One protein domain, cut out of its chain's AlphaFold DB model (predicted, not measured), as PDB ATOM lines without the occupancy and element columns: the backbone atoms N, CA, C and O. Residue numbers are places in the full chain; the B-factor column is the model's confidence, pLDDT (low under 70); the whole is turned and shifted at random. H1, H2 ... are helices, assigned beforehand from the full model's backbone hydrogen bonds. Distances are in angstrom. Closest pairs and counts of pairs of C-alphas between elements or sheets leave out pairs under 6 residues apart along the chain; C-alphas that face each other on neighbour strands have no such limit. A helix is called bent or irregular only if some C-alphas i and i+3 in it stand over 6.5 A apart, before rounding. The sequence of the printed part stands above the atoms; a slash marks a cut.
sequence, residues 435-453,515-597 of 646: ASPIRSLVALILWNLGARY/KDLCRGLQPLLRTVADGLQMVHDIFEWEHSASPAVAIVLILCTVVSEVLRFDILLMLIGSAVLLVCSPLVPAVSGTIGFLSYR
ATOM      1  N   ALA A 435     169.008 111.143 133.921       80.56
ATOM      2  CA  ALA A 435     169.780 111.690 132.803       80.56
ATOM      3  C   ALA A 435     171.028 110.833 132.503       80.56
ATOM      4  O   ALA A 435     171.437 110.683 131.353       80.56
ATOM      5  N   SER A 436     171.605 110.201 133.537       82.31
ATOM      6  CA  SER A 436     172.610 109.146 133.401       82.31
ATOM      7  C   SER A 436     172.188 107.891 134.180       82.31
ATOM      8  O   SER A 436     172.332 107.853 135.404       82.31
ATOM      9  N   PRO A 437     171.731 106.822 133.501       79.81
ATOM     10  CA  PRO A 437     171.109 105.679 134.169       79.81
ATOM     11  C   PRO A 437     172.071 104.911 135.082       79.81
ATOM     12  O   PRO A 437     171.669 104.424 136.134       79.81
ATOM     13  N   ILE A 438     173.359 104.847 134.729       81.06
ATOM     14  CA  ILE A 438     174.388 104.195 135.552       81.06
ATOM     15  C   ILE A 438     174.617 104.979 136.851       81.06
ATOM     16  O   ILE A 438     174.720 104.382 137.919       81.06
ATOM     17  N   ARG A 439     174.666 106.318 136.783       75.56
ATOM     18  CA  ARG A 439     174.882 107.167 137.965       75.56
ATOM     19  C   ARG A 439     173.687 107.112 138.913       75.56
ATOM     20  O   ARG A 439     173.894 106.940 140.110       75.56
ATOM     21  N   SER A 440     172.466 107.171 138.383       79.50
ATOM     22  CA  SER A 440     171.235 107.025 139.171       79.50
ATOM     23  C   SER A 440     171.131 105.646 139.827       79.50
ATOM     24  O   SER A 440     170.763 105.554 140.996       79.50
ATOM     25  N   LEU A 441     171.535 104.577 139.129       78.31
ATOM     26  CA  LEU A 441     171.554 103.221 139.685       78.31
ATOM     27  C   LEU A 441     172.591 103.072 140.809       78.31
ATOM     28  O   LEU A 441     172.282 102.522 141.865       78.31
ATOM     29  N   VAL A 442     173.809 103.584 140.613       77.56
ATOM     30  CA  VAL A 442     174.854 103.579 141.650       77.56
ATOM     31  C   VAL A 442     174.421 104.416 142.858       77.56
ATOM     32  O   VAL A 442     174.578 103.962 143.989       77.56
ATOM     33  N   ALA A 443     173.819 105.589 142.642       76.69
ATOM     34  CA  ALA A 443     173.281 106.427 143.712       76.69
ATOM     35  C   ALA A 443     172.154 105.723 144.486       76.69
ATOM     36  O   ALA A 443     172.148 105.766 145.713       76.69
ATOM     37  N   LEU A 444     171.257 105.009 143.799       75.75
ATOM     38  CA  LEU A 444     170.210 104.196 144.422       75.75
ATOM     39  C   LEU A 444     170.801 103.067 145.282       75.75
ATOM     40  O   LEU A 444     170.338 102.833 146.398       75.75
ATOM     41  N   ILE A 445     171.832 102.375 144.792       76.62
ATOM     42  CA  ILE A 445     172.514 101.306 145.539       76.62
ATOM     43  C   ILE A 445     173.212 101.883 146.775       76.62
ATOM     44  O   ILE A 445     173.040 101.359 147.875       76.62
ATOM     45  N   LEU A 446     173.952 102.984 146.624       72.94
ATOM     46  CA  LEU A 446     174.642 103.651 147.730       72.94
ATOM     47  C   LEU A 446     173.669 104.236 148.758       72.94
ATOM     48  O   LEU A 446     173.934 104.126 149.951       72.94
ATOM     49  N   TRP A 447     172.533 104.791 148.327       77.00
ATOM     50  CA  TRP A 447     171.457 105.241 149.215       77.00
ATOM     51  C   TRP A 447     170.925 104.087 150.064       77.00
ATOM     52  O   TRP A 447     170.847 104.198 151.285       77.00
ATOM     53  N   ASN A 448     170.617 102.952 149.433       73.19
ATOM     54  CA  ASN A 448     170.100 101.772 150.122       73.19
ATOM     55  C   ASN A 448     171.139 101.140 151.066       73.19
ATOM     56  O   ASN A 448     170.797 100.744 152.180       73.19
ATOM     57  N   LEU A 449     172.414 101.095 150.672       72.94
ATOM     58  CA  LEU A 449     173.510 100.637 151.532       72.94
ATOM     59  C   LEU A 449     173.763 101.602 152.699       72.94
ATOM     60  O   LEU A 449     173.946 101.161 153.831       72.94
ATOM     61  N   GLY A 450     173.728 102.911 152.451       67.88
ATOM     62  CA  GLY A 450     173.883 103.946 153.470       67.88
ATOM     63  C   GLY A 450     172.740 103.938 154.484       67.88
ATOM     64  O   GLY A 450     172.991 103.959 155.687       67.88
ATOM     65  N   ALA A 451     171.495 103.806 154.019       67.81
ATOM     66  CA  ALA A 451     170.326 103.660 154.882       67.81
ATOM     67  C   ALA A 451     170.395 102.381 155.736       67.81
ATOM     68  O   ALA A 451     170.025 102.407 156.908       67.81
ATOM     69  N   ARG A 452     170.916 101.275 155.182       69.75
ATOM     70  CA  ARG A 452     171.013  99.976 155.865       69.75
ATOM     71  C   ARG A 452     172.186  99.857 156.844       69.75
ATOM     72  O   ARG A 452     172.047  99.177 157.859       69.75
ATOM     73  N   TYR A 453     173.336 100.452 156.530       72.06
ATOM     74  CA  TYR A 453     174.599 100.207 157.243       72.06
ATOM     75  C   TYR A 453     175.261 101.469 157.821       72.06
ATOM     76  O   TYR A 453     176.154 101.349 158.656       72.06
ATOM     77  N   LYS A 515     162.296 149.155 150.868       61.47
ATOM     78  CA  LYS A 515     160.843 149.296 150.676       61.47
ATOM     79  C   LYS A 515     160.396 148.742 149.325       61.47
ATOM     80  O   LYS A 515     159.363 148.086 149.269       61.47
ATOM     81  N   ASP A 516     161.169 148.961 148.267       58.22
ATOM     82  CA  ASP A 516     160.865 148.446 146.928       58.22
ATOM     83  C   ASP A 516     161.096 146.933 146.825       58.22
ATOM     84  O   ASP A 516     160.270 146.227 146.246       58.22
ATOM     85  N   LEU A 517     162.120 146.405 147.504       57.38
ATOM     86  CA  LEU A 517     162.312 144.962 147.677       57.38
ATOM     87  C   LEU A 517     161.156 144.320 148.466       57.38
ATOM     88  O   LEU A 517     160.623 143.291 148.057       57.38
ATOM     89  N   CYS A 518     160.718 144.941 149.564       55.34
ATOM     90  CA  CYS A 518     159.566 144.490 150.346       55.34
ATOM     91  C   CYS A 518     158.261 144.557 149.541       55.34
ATOM     92  O   CYS A 518     157.436 143.659 149.677       55.34
ATOM     93  N   ARG A 519     158.080 145.567 148.676       64.06
ATOM     94  CA  ARG A 519     156.949 145.641 147.732       64.06
ATOM     95  C   ARG A 519     157.007 144.530 146.686       64.06
ATOM     96  O   ARG A 519     155.982 143.920 146.405       64.06
ATOM     97  N   GLY A 520     158.192 144.224 146.157       57.94
ATOM     98  CA  GLY A 520     158.396 143.118 145.217       57.94
ATOM     99  C   GLY A 520     158.170 141.737 145.844       57.94
ATOM    100  O   GLY A 520     157.634 140.844 145.195       57.94
ATOM    101  N   LEU A 521     158.521 141.571 147.123       65.06
ATOM    102  CA  LEU A 521     158.323 140.334 147.890       65.06
ATOM    103  C   LEU A 521     156.925 140.211 148.508       65.06
ATOM    104  O   LEU A 521     156.564 139.130 148.968       65.06
ATOM    105  N   GLN A 522     156.130 141.281 148.520       57.44
ATOM    106  CA  GLN A 522     154.800 141.308 149.132       57.44
ATOM    107  C   GLN A 522     153.860 140.196 148.626       57.44
ATOM    108  O   GLN A 522     153.185 139.590 149.461       57.44
ATOM    109  N   PRO A 523     153.819 139.857 147.320       67.56
ATOM    110  CA  PRO A 523     153.005 138.746 146.831       67.56
ATOM    111  C   PRO A 523     153.472 137.398 147.391       67.56
ATOM    112  O   PRO A 523     152.651 136.609 147.841       67.56
ATOM    113  N   LEU A 524     154.790 137.167 147.438       60.66
ATOM    114  CA  LEU A 524     155.382 135.931 147.956       60.66
ATOM    115  C   LEU A 524     155.129 135.778 149.462       60.66
ATOM    116  O   LEU A 524     154.698 134.723 149.916       60.66
ATOM    117  N   LEU A 525     155.354 136.848 150.228       64.56
ATOM    118  CA  LEU A 525     155.077 136.911 151.665       64.56
ATOM    119  C   LEU A 525     153.604 136.634 151.968       64.56
ATOM    120  O   LEU A 525     153.309 135.940 152.936       64.56
ATOM    121  N   ARG A 526     152.692 137.131 151.127       67.31
ATOM    122  CA  ARG A 526     151.260 136.865 151.258       67.31
ATOM    123  C   ARG A 526     150.924 135.408 150.974       67.31
ATOM    124  O   ARG A 526     150.251 134.796 151.785       67.31
ATOM    125  N   THR A 527     151.458 134.820 149.905       71.12
ATOM    126  CA  THR A 527     151.262 133.389 149.621       71.12
ATOM    127  C   THR A 527     151.805 132.502 150.743       71.12
ATOM    128  O   THR A 527     151.178 131.509 151.103       71.12
ATOM    129  N   VAL A 528     152.949 132.865 151.330       64.44
ATOM    130  CA  VAL A 528     153.515 132.155 152.485       64.44
ATOM    131  C   VAL A 528     152.634 132.329 153.720       64.44
ATOM    132  O   VAL A 528     152.372 131.347 154.406       64.44
ATOM    133  N   ALA A 529     152.154 133.543 153.997       67.75
ATOM    134  CA  ALA A 529     151.259 133.809 155.120       67.75
ATOM    135  C   ALA A 529     149.923 133.062 154.978       67.75
ATOM    136  O   ALA A 529     149.506 132.398 155.920       67.75
ATOM    137  N   ASP A 530     149.310 133.091 153.793       74.81
ATOM    138  CA  ASP A 530     148.077 132.362 153.483       74.81
ATOM    139  C   ASP A 530     148.294 130.842 153.619       74.81
ATOM    140  O   ASP A 530     147.456 130.135 154.176       74.81
ATOM    141  N   GLY A 531     149.450 130.331 153.179       74.31
ATOM    142  CA  GLY A 531     149.828 128.928 153.353       74.31
ATOM    143  C   GLY A 531     150.037 128.536 154.819       74.31
ATOM    144  O   GLY A 531     149.580 127.478 155.247       74.31
ATOM    145  N   LEU A 532     150.690 129.390 155.612       66.88
ATOM    146  CA  LEU A 532     150.878 129.171 157.049       66.88
ATOM    147  C   LEU A 532     149.553 129.241 157.812       66.88
ATOM    148  O   LEU A 532     149.341 128.425 158.707       66.88
ATOM    149  N   GLN A 533     148.659 130.154 157.433       77.88
ATOM    150  CA  GLN A 533     147.317 130.244 157.999       77.88
ATOM    151  C   GLN A 533     146.502 128.995 157.657       77.88
ATOM    152  O   GLN A 533     145.932 128.382 158.547       77.88
ATOM    153  N   MET A 534     146.541 128.532 156.407       76.00
ATOM    154  CA  MET A 534     145.892 127.280 156.015       76.00
ATOM    155  C   MET A 534     146.406 126.090 156.840       76.00
ATOM    156  O   MET A 534     145.616 125.267 157.294       76.00
ATOM    157  N   VAL A 535     147.721 125.994 157.060       71.31
ATOM    158  CA  VAL A 535     148.315 124.954 157.915       71.31
ATOM    159  C   VAL A 535     147.833 125.089 159.362       71.31
ATOM    160  O   VAL A 535     147.460 124.087 159.971       71.31
ATOM    161  N   HIS A 536     147.808 126.306 159.901       79.62
ATOM    162  CA  HIS A 536     147.282 126.595 161.233       79.62
ATOM    163  C   HIS A 536     145.820 126.144 161.368       79.62
ATOM    164  O   HIS A 536     145.510 125.355 162.257       79.62
ATOM    165  N   ASP A 537     144.961 126.526 160.424       78.19
ATOM    166  CA  ASP A 537     143.536 126.181 160.401       78.19
ATOM    167  C   ASP A 537     143.315 124.663 160.257       78.19
ATOM    168  O   ASP A 537     142.378 124.104 160.832       78.19
ATOM    169  N   ILE A 538     144.193 123.965 159.523       77.94
ATOM    170  CA  ILE A 538     144.202 122.495 159.422       77.94
ATOM    171  C   ILE A 538     144.503 121.849 160.782       77.94
ATOM    172  O   ILE A 538     143.870 120.858 161.150       77.94
ATOM    173  N   PHE A 539     145.461 122.384 161.543       76.00
ATOM    174  CA  PHE A 539     145.803 121.853 162.867       76.00
ATOM    175  C   PHE A 539     144.804 122.264 163.954       76.00
ATOM    176  O   PHE A 539     144.595 121.512 164.910       76.00
ATOM    177  N   GLU A 540     144.143 123.412 163.808       81.44
ATOM    178  CA  GLU A 540     143.093 123.858 164.726       81.44
ATOM    179  C   GLU A 540     141.736 123.187 164.502       81.44
ATOM    180  O   GLU A 540     140.863 123.343 165.361       81.44
ATOM    181  N   TRP A 541     141.615 122.366 163.450       82.31
ATOM    182  CA  TRP A 541     140.388 121.709 162.984       82.31
ATOM    183  C   TRP A 541     139.342 122.656 162.381       82.31
ATOM    184  O   TRP A 541     138.169 122.299 162.267       82.31
ATOM    185  N   GLU A 542     139.756 123.841 161.949       82.81
ATOM    186  CA  GLU A 542     138.876 124.830 161.321       82.81
ATOM    187  C   GLU A 542     138.800 124.653 159.793       82.81
ATOM    188  O   GLU A 542     137.795 124.995 159.171       82.81
ATOM    189  N   HIS A 543     139.817 124.040 159.175       84.19
ATOM    190  CA  HIS A 543     139.838 123.778 157.734       84.19
ATOM    191  C   HIS A 543     139.054 122.505 157.354       84.19
ATOM    192  O   HIS A 543     139.136 121.472 158.025       84.19
ATOM    193  N   SER A 544     138.384 122.497 156.197       88.69
ATOM    194  CA  SER A 544     137.647 121.324 155.677       88.69
ATOM    195  C   SER A 544     138.531 120.101 155.378       88.69
ATOM    196  O   SER A 544     138.047 118.976 155.293       88.69
ATOM    197  N   ALA A 545     139.843 120.317 155.252       83.88
ATOM    198  CA  ALA A 545     140.846 119.288 154.960       83.88
ATOM    199  C   ALA A 545     141.439 118.634 156.222       83.88
ATOM    200  O   ALA A 545     142.121 117.612 156.111       83.88
ATOM    201  N   SER A 546     141.164 119.180 157.412       83.69
ATOM    202  CA  SER A 546     141.690 118.693 158.697       83.69
ATOM    203  C   SER A 546     141.466 117.188 158.927       83.69
ATOM    204  O   SER A 546     142.425 116.504 159.288       83.69
ATOM    205  N   PRO A 547     140.277 116.609 158.634       82.25
ATOM    206  CA  PRO A 547     140.043 115.178 158.830       82.25
ATOM    207  C   PRO A 547     140.905 114.300 157.914       82.25
ATOM    208  O   PRO A 547     141.432 113.276 158.346       82.25
ATOM    209  N   ALA A 548     141.085 114.705 156.653       82.69
ATOM    210  CA  ALA A 548     141.891 113.961 155.687       82.69
ATOM    211  C   ALA A 548     143.381 113.998 156.058       82.69
ATOM    212  O   ALA A 548     144.049 112.963 156.045       82.69
ATOM    213  N   VAL A 549     143.887 115.170 156.455       78.75
ATOM    214  CA  VAL A 549     145.275 115.334 156.913       78.75
ATOM    215  C   VAL A 549     145.529 114.522 158.185       78.75
ATOM    216  O   VAL A 549     146.549 113.841 158.274       78.75
ATOM    217  N   ALA A 550     144.589 114.506 159.134       73.94
ATOM    218  CA  ALA A 550     144.697 113.698 160.348       73.94
ATOM    219  C   ALA A 550     144.786 112.192 160.042       73.94
ATOM    220  O   ALA A 550     145.648 111.507 160.589       73.94
ATOM    221  N   ILE A 551     143.953 111.678 159.127       79.81
ATOM    222  CA  ILE A 551     144.001 110.269 158.697       79.81
ATOM    223  C   ILE A 551     145.362 109.936 158.076       79.81
ATOM    224  O   ILE A 551     145.956 108.912 158.415       79.81
ATOM    225  N   VAL A 552     145.887 110.806 157.211       79.31
ATOM    226  CA  VAL A 552     147.207 110.619 156.589       79.31
ATOM    227  C   VAL A 552     148.319 110.614 157.639       79.31
ATOM    228  O   VAL A 552     149.169 109.730 157.611       79.31
ATOM    229  N   LEU A 553     148.305 111.539 158.601       73.44
ATOM    230  CA  LEU A 553     149.310 111.591 159.668       73.44
ATOM    231  C   LEU A 553     149.256 110.360 160.584       73.44
ATOM    232  O   LEU A 553     150.306 109.836 160.964       73.44
ATOM    233  N   ILE A 554     148.058 109.860 160.899       75.56
ATOM    234  CA  ILE A 554     147.877 108.621 161.668       75.56
ATOM    235  C   ILE A 554     148.435 107.430 160.886       75.56
ATOM    236  O   ILE A 554     149.215 106.657 161.439       75.56
ATOM    237  N   LEU A 555     148.110 107.307 159.596       74.69
ATOM    238  CA  LEU A 555     148.657 106.258 158.734       74.69
ATOM    239  C   LEU A 555     150.186 106.340 158.655       74.69
ATOM    240  O   LEU A 555     150.853 105.327 158.838       74.69
ATOM    241  N   CYS A 556     150.755 107.534 158.473       70.19
ATOM    242  CA  CYS A 556     152.203 107.745 158.474       70.19
ATOM    243  C   CYS A 556     152.849 107.353 159.811       70.19
ATOM    244  O   CYS A 556     153.928 106.762 159.815       70.19
ATOM    245  N   THR A 557     152.191 107.636 160.938       70.19
ATOM    246  CA  THR A 557     152.683 107.273 162.277       70.19
ATOM    247  C   THR A 557     152.655 105.759 162.479       70.19
ATOM    248  O   THR A 557     153.655 105.178 162.881       70.19
ATOM    249  N   VAL A 558     151.554 105.097 162.110       72.94
ATOM    250  CA  VAL A 558     151.433 103.630 162.162       72.94
ATOM    251  C   VAL A 558     152.484 102.969 161.268       72.94
ATOM    252  O   VAL A 558     153.148 102.027 161.689       72.94
ATOM    253  N   VAL A 559     152.692 103.486 160.058       71.06
ATOM    254  CA  VAL A 559     153.722 102.987 159.137       71.06
ATOM    255  C   VAL A 559     155.128 103.189 159.712       71.06
ATOM    256  O   VAL A 559     155.961 102.299 159.570       71.06
ATOM    257  N   SER A 560     155.384 104.306 160.396       66.69
ATOM    258  CA  SER A 560     156.685 104.605 161.018       66.69
ATOM    259  C   SER A 560     156.976 103.770 162.272       66.69
ATOM    260  O   SER A 560     158.139 103.563 162.600       66.69
ATOM    261  N   GLU A 561     155.942 103.282 162.960       69.62
ATOM    262  CA  GLU A 561     156.064 102.356 164.097       69.62
ATOM    263  C   GLU A 561     156.206 100.894 163.641       69.62
ATOM    264  O   GLU A 561     156.931 100.104 164.245       69.62
ATOM    265  N   VAL A 562     155.533 100.516 162.549       73.31
ATOM    266  CA  VAL A 562     155.570  99.148 162.002       73.31
ATOM    267  C   VAL A 562     156.839  98.900 161.182       73.31
ATOM    268  O   VAL A 562     157.381  97.791 161.188       73.31
ATOM    269  N   LEU A 563     157.328  99.914 160.467       68.25
ATOM    270  CA  LEU A 563     158.532  99.815 159.652       68.25
ATOM    271  C   LEU A 563     159.712 100.442 160.381       68.25
ATOM    272  O   LEU A 563     159.676 101.595 160.795       68.25
ATOM    273  N   ARG A 564     160.816  99.696 160.467       71.38
ATOM    274  CA  ARG A 564     162.079 100.258 160.949       71.38
ATOM    275  C   ARG A 564     162.465 101.462 160.081       71.38
ATOM    276  O   ARG A 564     162.335 101.413 158.858       71.38
ATOM    277  N   PHE A 565     162.963 102.521 160.716       67.06
ATOM    278  CA  PHE A 565     163.314 103.791 160.066       67.06
ATOM    279  C   PHE A 565     164.234 103.626 158.840       67.06
ATOM    280  O   PHE A 565     164.072 104.329 157.846       67.06
ATOM    281  N   ASP A 566     165.144 102.647 158.865       65.56
ATOM    282  CA  ASP A 566     166.014 102.323 157.730       65.56
ATOM    283  C   ASP A 566     165.229 101.819 156.507       65.56
ATOM    284  O   ASP A 566     165.506 102.230 155.383       65.56
ATOM    285  N   ILE A 567     164.192 101.003 156.717       72.69
ATOM    286  CA  ILE A 567     163.296 100.517 155.656       72.69
ATOM    287  C   ILE A 567     162.464 101.671 155.087       72.69
ATOM    288  O   ILE A 567     162.287 101.757 153.874       72.69
ATOM    289  N   LEU A 568     161.985 102.580 155.939       70.12
ATOM    290  CA  LEU A 568     161.200 103.738 155.508       70.12
ATOM    291  C   LEU A 568     162.033 104.695 154.638       70.12
ATOM    292  O   LEU A 568     161.586 105.116 153.573       70.12
ATOM    293  N   LEU A 569     163.278 104.968 155.037       68.75
ATOM    294  CA  LEU A 569     164.212 105.797 154.273       68.75
ATOM    295  C   LEU A 569     164.610 105.142 152.935       68.75
ATOM    296  O   LEU A 569     164.695 105.820 151.906       68.75
ATOM    297  N   MET A 570     164.801 103.818 152.928       73.00
ATOM    298  CA  MET A 570     165.021 103.040 151.704       73.00
ATOM    299  C   MET A 570     163.818 103.123 150.761       73.00
ATOM    300  O   MET A 570     164.001 103.386 149.571       73.00
ATOM    301  N   LEU A 571     162.600 102.936 151.277       75.44
ATOM    302  CA  LEU A 571     161.366 102.972 150.491       75.44
ATOM    303  C   LEU A 571     161.111 104.352 149.889       75.44
ATOM    304  O   LEU A 571     160.819 104.428 148.703       75.44
ATOM    305  N   ILE A 572     161.270 105.432 150.658       73.62
ATOM    306  CA  ILE A 572     161.035 106.798 150.168       73.62
ATOM    307  C   ILE A 572     162.044 107.164 149.075       73.62
ATOM    308  O   ILE A 572     161.644 107.581 147.988       73.62
ATOM    309  N   GLY A 573     163.344 106.958 149.316       68.69
ATOM    310  CA  GLY A 573     164.370 107.275 148.317       68.69
ATOM    311  C   GLY A 573     164.259 106.410 147.060       68.69
ATOM    312  O   GLY A 573     164.380 106.914 145.944       68.69
ATOM    313  N   SER A 574     163.943 105.121 147.222       76.56
ATOM    314  CA  SER A 574     163.734 104.217 146.088       76.56
ATOM    315  C   SER A 574     162.449 104.540 145.326       76.56
ATOM    316  O   SER A 574     162.454 104.478 144.104       76.56
ATOM    317  N   ALA A 575     161.368 104.932 146.006       75.44
ATOM    318  CA  ALA A 575     160.115 105.319 145.365       75.44
ATOM    319  C   ALA A 575     160.273 106.590 144.524       75.44
ATOM    320  O   ALA A 575     159.842 106.600 143.375       75.44
ATOM    321  N   VAL A 576     160.937 107.628 145.044       72.06
ATOM    322  CA  VAL A 576     161.193 108.873 144.294       72.06
ATOM    323  C   VAL A 576     162.017 108.588 143.036       72.06
ATOM    324  O   VAL A 576     161.649 109.019 141.944       72.06
ATOM    325  N   LEU A 577     163.084 107.795 143.163       67.69
ATOM    326  CA  LEU A 577     163.914 107.423 142.017       67.69
ATOM    327  C   LEU A 577     163.174 106.504 141.034       67.69
ATOM    328  O   LEU A 577     163.365 106.639 139.831       67.69
ATOM    329  N   LEU A 578     162.310 105.598 141.491       75.06
ATOM    330  CA  LEU A 578     161.559 104.697 140.609       75.06
ATOM    331  C   LEU A 578     160.406 105.394 139.882       75.06
ATOM    332  O   LEU A 578     160.194 105.115 138.706       75.06
ATOM    333  N   VAL A 579     159.689 106.313 140.533       76.12
ATOM    334  CA  VAL A 579     158.593 107.077 139.909       76.12
ATOM    335  C   VAL A 579     159.115 107.958 138.776       76.12
ATOM    336  O   VAL A 579     158.489 108.041 137.723       76.12
ATOM    337  N   CYS A 580     160.290 108.561 138.958       71.69
ATOM    338  CA  CYS A 580     160.956 109.358 137.929       71.69
ATOM    339  C   CYS A 580     161.783 108.510 136.942       71.69
ATOM    340  O   CYS A 580     162.429 109.062 136.051       71.69
ATOM    341  N   SER A 581     161.777 107.179 137.076       79.19
ATOM    342  CA  SER A 581     162.533 106.281 136.204       79.19
ATOM    343  C   SER A 581     161.854 106.098 134.844       79.19
ATOM    344  O   SER A 581     160.638 105.903 134.790       79.19
ATOM    345  N   PRO A 582     162.622 106.016 133.737       74.50
ATOM    346  CA  PRO A 582     162.089 105.671 132.417       74.50
ATOM    347  C   PRO A 582     161.456 104.268 132.362       74.50
ATOM    348  O   PRO A 582     160.698 103.971 131.438       74.50
ATOM    349  N   LEU A 583     161.711 103.414 133.362       73.62
ATOM    350  CA  LEU A 583     161.069 102.106 133.512       73.62
ATOM    351  C   LEU A 583     159.550 102.202 133.688       73.62
ATOM    352  O   LEU A 583     158.841 101.359 133.148       73.62
ATOM    353  N   VAL A 584     159.033 103.212 134.394       75.38
ATOM    354  CA  VAL A 584     157.584 103.344 134.625       75.38
ATOM    355  C   VAL A 584     156.842 103.664 133.316       75.38
ATOM    356  O   VAL A 584     155.924 102.912 132.971       75.38
ATOM    357  N   PRO A 585     157.260 104.669 132.515       73.62
ATOM    358  CA  PRO A 585     156.731 104.875 131.167       73.62
ATOM    359  C   PRO A 585     156.944 103.677 130.236       73.62
ATOM    360  O   PRO A 585     156.046 103.348 129.467       73.62
ATOM    361  N   ALA A 586     158.091 102.990 130.307       73.50
ATOM    362  CA  ALA A 586     158.369 101.832 129.456       73.50
ATOM    363  C   ALA A 586     157.453 100.639 129.770       73.50
ATOM    364  O   ALA A 586     156.907 100.020 128.858       73.50
ATOM    365  N   VAL A 587     157.231 100.332 131.051       77.62
ATOM    366  CA  VAL A 587     156.311  99.273 131.489       77.62
ATOM    367  C   VAL A 587     154.868  99.657 131.172       77.62
ATOM    368  O   VAL A 587     154.144  98.839 130.612       77.62
ATOM    369  N   SER A 588     154.465 100.903 131.439       75.88
ATOM    370  CA  SER A 588     153.141 101.419 131.065       75.88
ATOM    371  C   SER A 588     152.903 101.336 129.551       75.88
ATOM    372  O   SER A 588     151.870 100.829 129.119       75.88
ATOM    373  N   GLY A 589     153.892 101.724 128.742       72.38
ATOM    374  CA  GLY A 589     153.854 101.618 127.285       72.38
ATOM    375  C   GLY A 589     153.823 100.171 126.792       72.38
ATOM    376  O   GLY A 589     153.098  99.862 125.851       72.38
ATOM    377  N   THR A 590     154.537  99.257 127.454       76.75
ATOM    378  CA  THR A 590     154.531  97.824 127.115       76.75
ATOM    379  C   THR A 590     153.194  97.174 127.467       76.75
ATOM    380  O   THR A 590     152.655  96.416 126.668       76.75
ATOM    381  N   ILE A 591     152.619  97.505 128.628       79.62
ATOM    382  CA  ILE A 591     151.267  97.081 129.013       79.62
ATOM    383  C   ILE A 591     150.253  97.646 128.015       79.62
ATOM    384  O   ILE A 591     149.447  96.887 127.494       79.62
ATOM    385  N   GLY A 592     150.346  98.933 127.665       74.88
ATOM    386  CA  GLY A 592     149.503  99.562 126.649       74.88
ATOM    387  C   GLY A 592     149.616  98.888 125.277       74.88
ATOM    388  O   GLY A 592     148.601  98.627 124.638       74.88
ATOM    389  N   PHE A 593     150.827  98.521 124.853       75.69
ATOM    390  CA  PHE A 593     151.078  97.791 123.609       75.69
ATOM    391  C   PHE A 593     150.515  96.363 123.637       75.69
ATOM    392  O   PHE A 593     149.921  95.906 122.660       75.69
ATOM    393  N   LEU A 594     150.671  95.651 124.753       78.00
ATOM    394  CA  LEU A 594     150.121  94.307 124.925       78.00
ATOM    395  C   LEU A 594     148.591  94.340 124.990       78.00
ATOM    396  O   LEU A 594     147.957  93.522 124.332       78.00
ATOM    397  N   SER A 595     148.004  95.311 125.691       76.38
ATOM    398  CA  SER A 595     146.560  95.565 125.713       76.38
ATOM    399  C   SER A 595     146.022  95.947 124.335       76.38
ATOM    400  O   SER A 595     144.976  95.453 123.933       76.38
ATOM    401  N   TYR A 596     146.752  96.763 123.570       67.50
ATOM    402  CA  TYR A 596     146.428  97.065 122.173       67.50
ATOM    403  C   TYR A 596     146.443  95.802 121.302       67.50
ATOM    404  O   TYR A 596     145.540  95.576 120.500       67.50
ATOM    405  N   ARG A 597     147.450  94.941 121.486       73.44
ATOM    406  CA  ARG A 597     147.610  93.706 120.715       73.44
ATOM    407  C   ARG A 597     146.558  92.646 121.057       73.44
ATOM    408  O   ARG A 597     146.173  91.884 120.173       73.44
TER     409      ARG A 597
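What this domain is: This is residues 435 to 453 and 515 to 597 of the 646 residues of the protein "Multiple C2 and transmembrane domain-containing protein 1" of Symbiodinium microadriaticum (UniProt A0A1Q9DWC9). The helices make an open, wide U: the long helix H2 is one wall, H3 is the floor, and H4 with H1 beside it, running opposite ways, is the other wall. H5 sticks out as an arm from the end of H4 that is away from the floor, and the space between the walls is empty. The printed part has 102 residues with five named helices, in the order H1, H2, H3, H4, H5, and no named strand; the class is all helix. It is extended, with a radius of gyration of the C-alphas of 21.0 A and spans of 55 by 40 by 39 A.

Where its parts are: H2, the longest helix, is residues 515 to 540, 34.1 A from first to last C-alpha, beginning at C-alpha 515 (160.843, 149.296, 150.676). It has a kink of 50 degrees near residue 522 and is irregular: C-alphas 520 and 523 are 7.1 A apart. H3 is residues 546 to 562, 24.2 A long, and H4 is residues 565 to 579, 21.0 A. H1, residues 437 to 453, 24.0 A, begins at C-alpha 437 (171.109, 105.679, 134.169). H5, residues 583 to 597, 20.4 A, ends at C-alpha 597 (147.610, 93.706, 120.715).

How they stand to each other: H2 touches H3 with residues 537 to 539 alone, and H3 touches H2 with residues 546 to 549 alone. Their closest C-alphas, those of Ile 538 and Ser 546, are 4.6 A apart, and their lines are about perpendicular, at 74 degrees. H3 and H4 are close but not clearly touching, with their closest C-alphas, those of Ser 560 and Leu 568, 7.2 A apart, at a steep tilt of 61 degrees, opposite ways. H4 touches H1 with 15 pairs of C-alphas within 8 A; the closest are those of Asp 566 and Ala 451, 5.3 A apart, at a shallow tilt of 11 degrees, opposite ways. H4 and H5 are close but not clearly touching, with their closest C-alphas, those of Leu 578 and Val 584, 7.3 A apart, at a steep tilt of 55 degrees, the same way. H2 and H4 are apart, and so are H1 and H3. In H1, H3, H4 and H5 every O i to N i+4 pair is within hydrogen-bond range; in H2, 20 of 22 are.

The domain as a whole: The two C-alphas farthest apart, those of Lys 515 and Arg 597, are 64.5 A apart. Residues 454 to 514 are not printed, and C-alphas 453 and 515 are 51.4 A apart across the cut. The links H2 to H3, H3 to H4 and H4 to H5 are tight. Residues 515 to 532 of H2, 551 to 558 of H3 and 583 to 597 of H5 stand free. The mean pLDDT of the printed part is 73.3; 27 residues are under 70, among them 515 to 526.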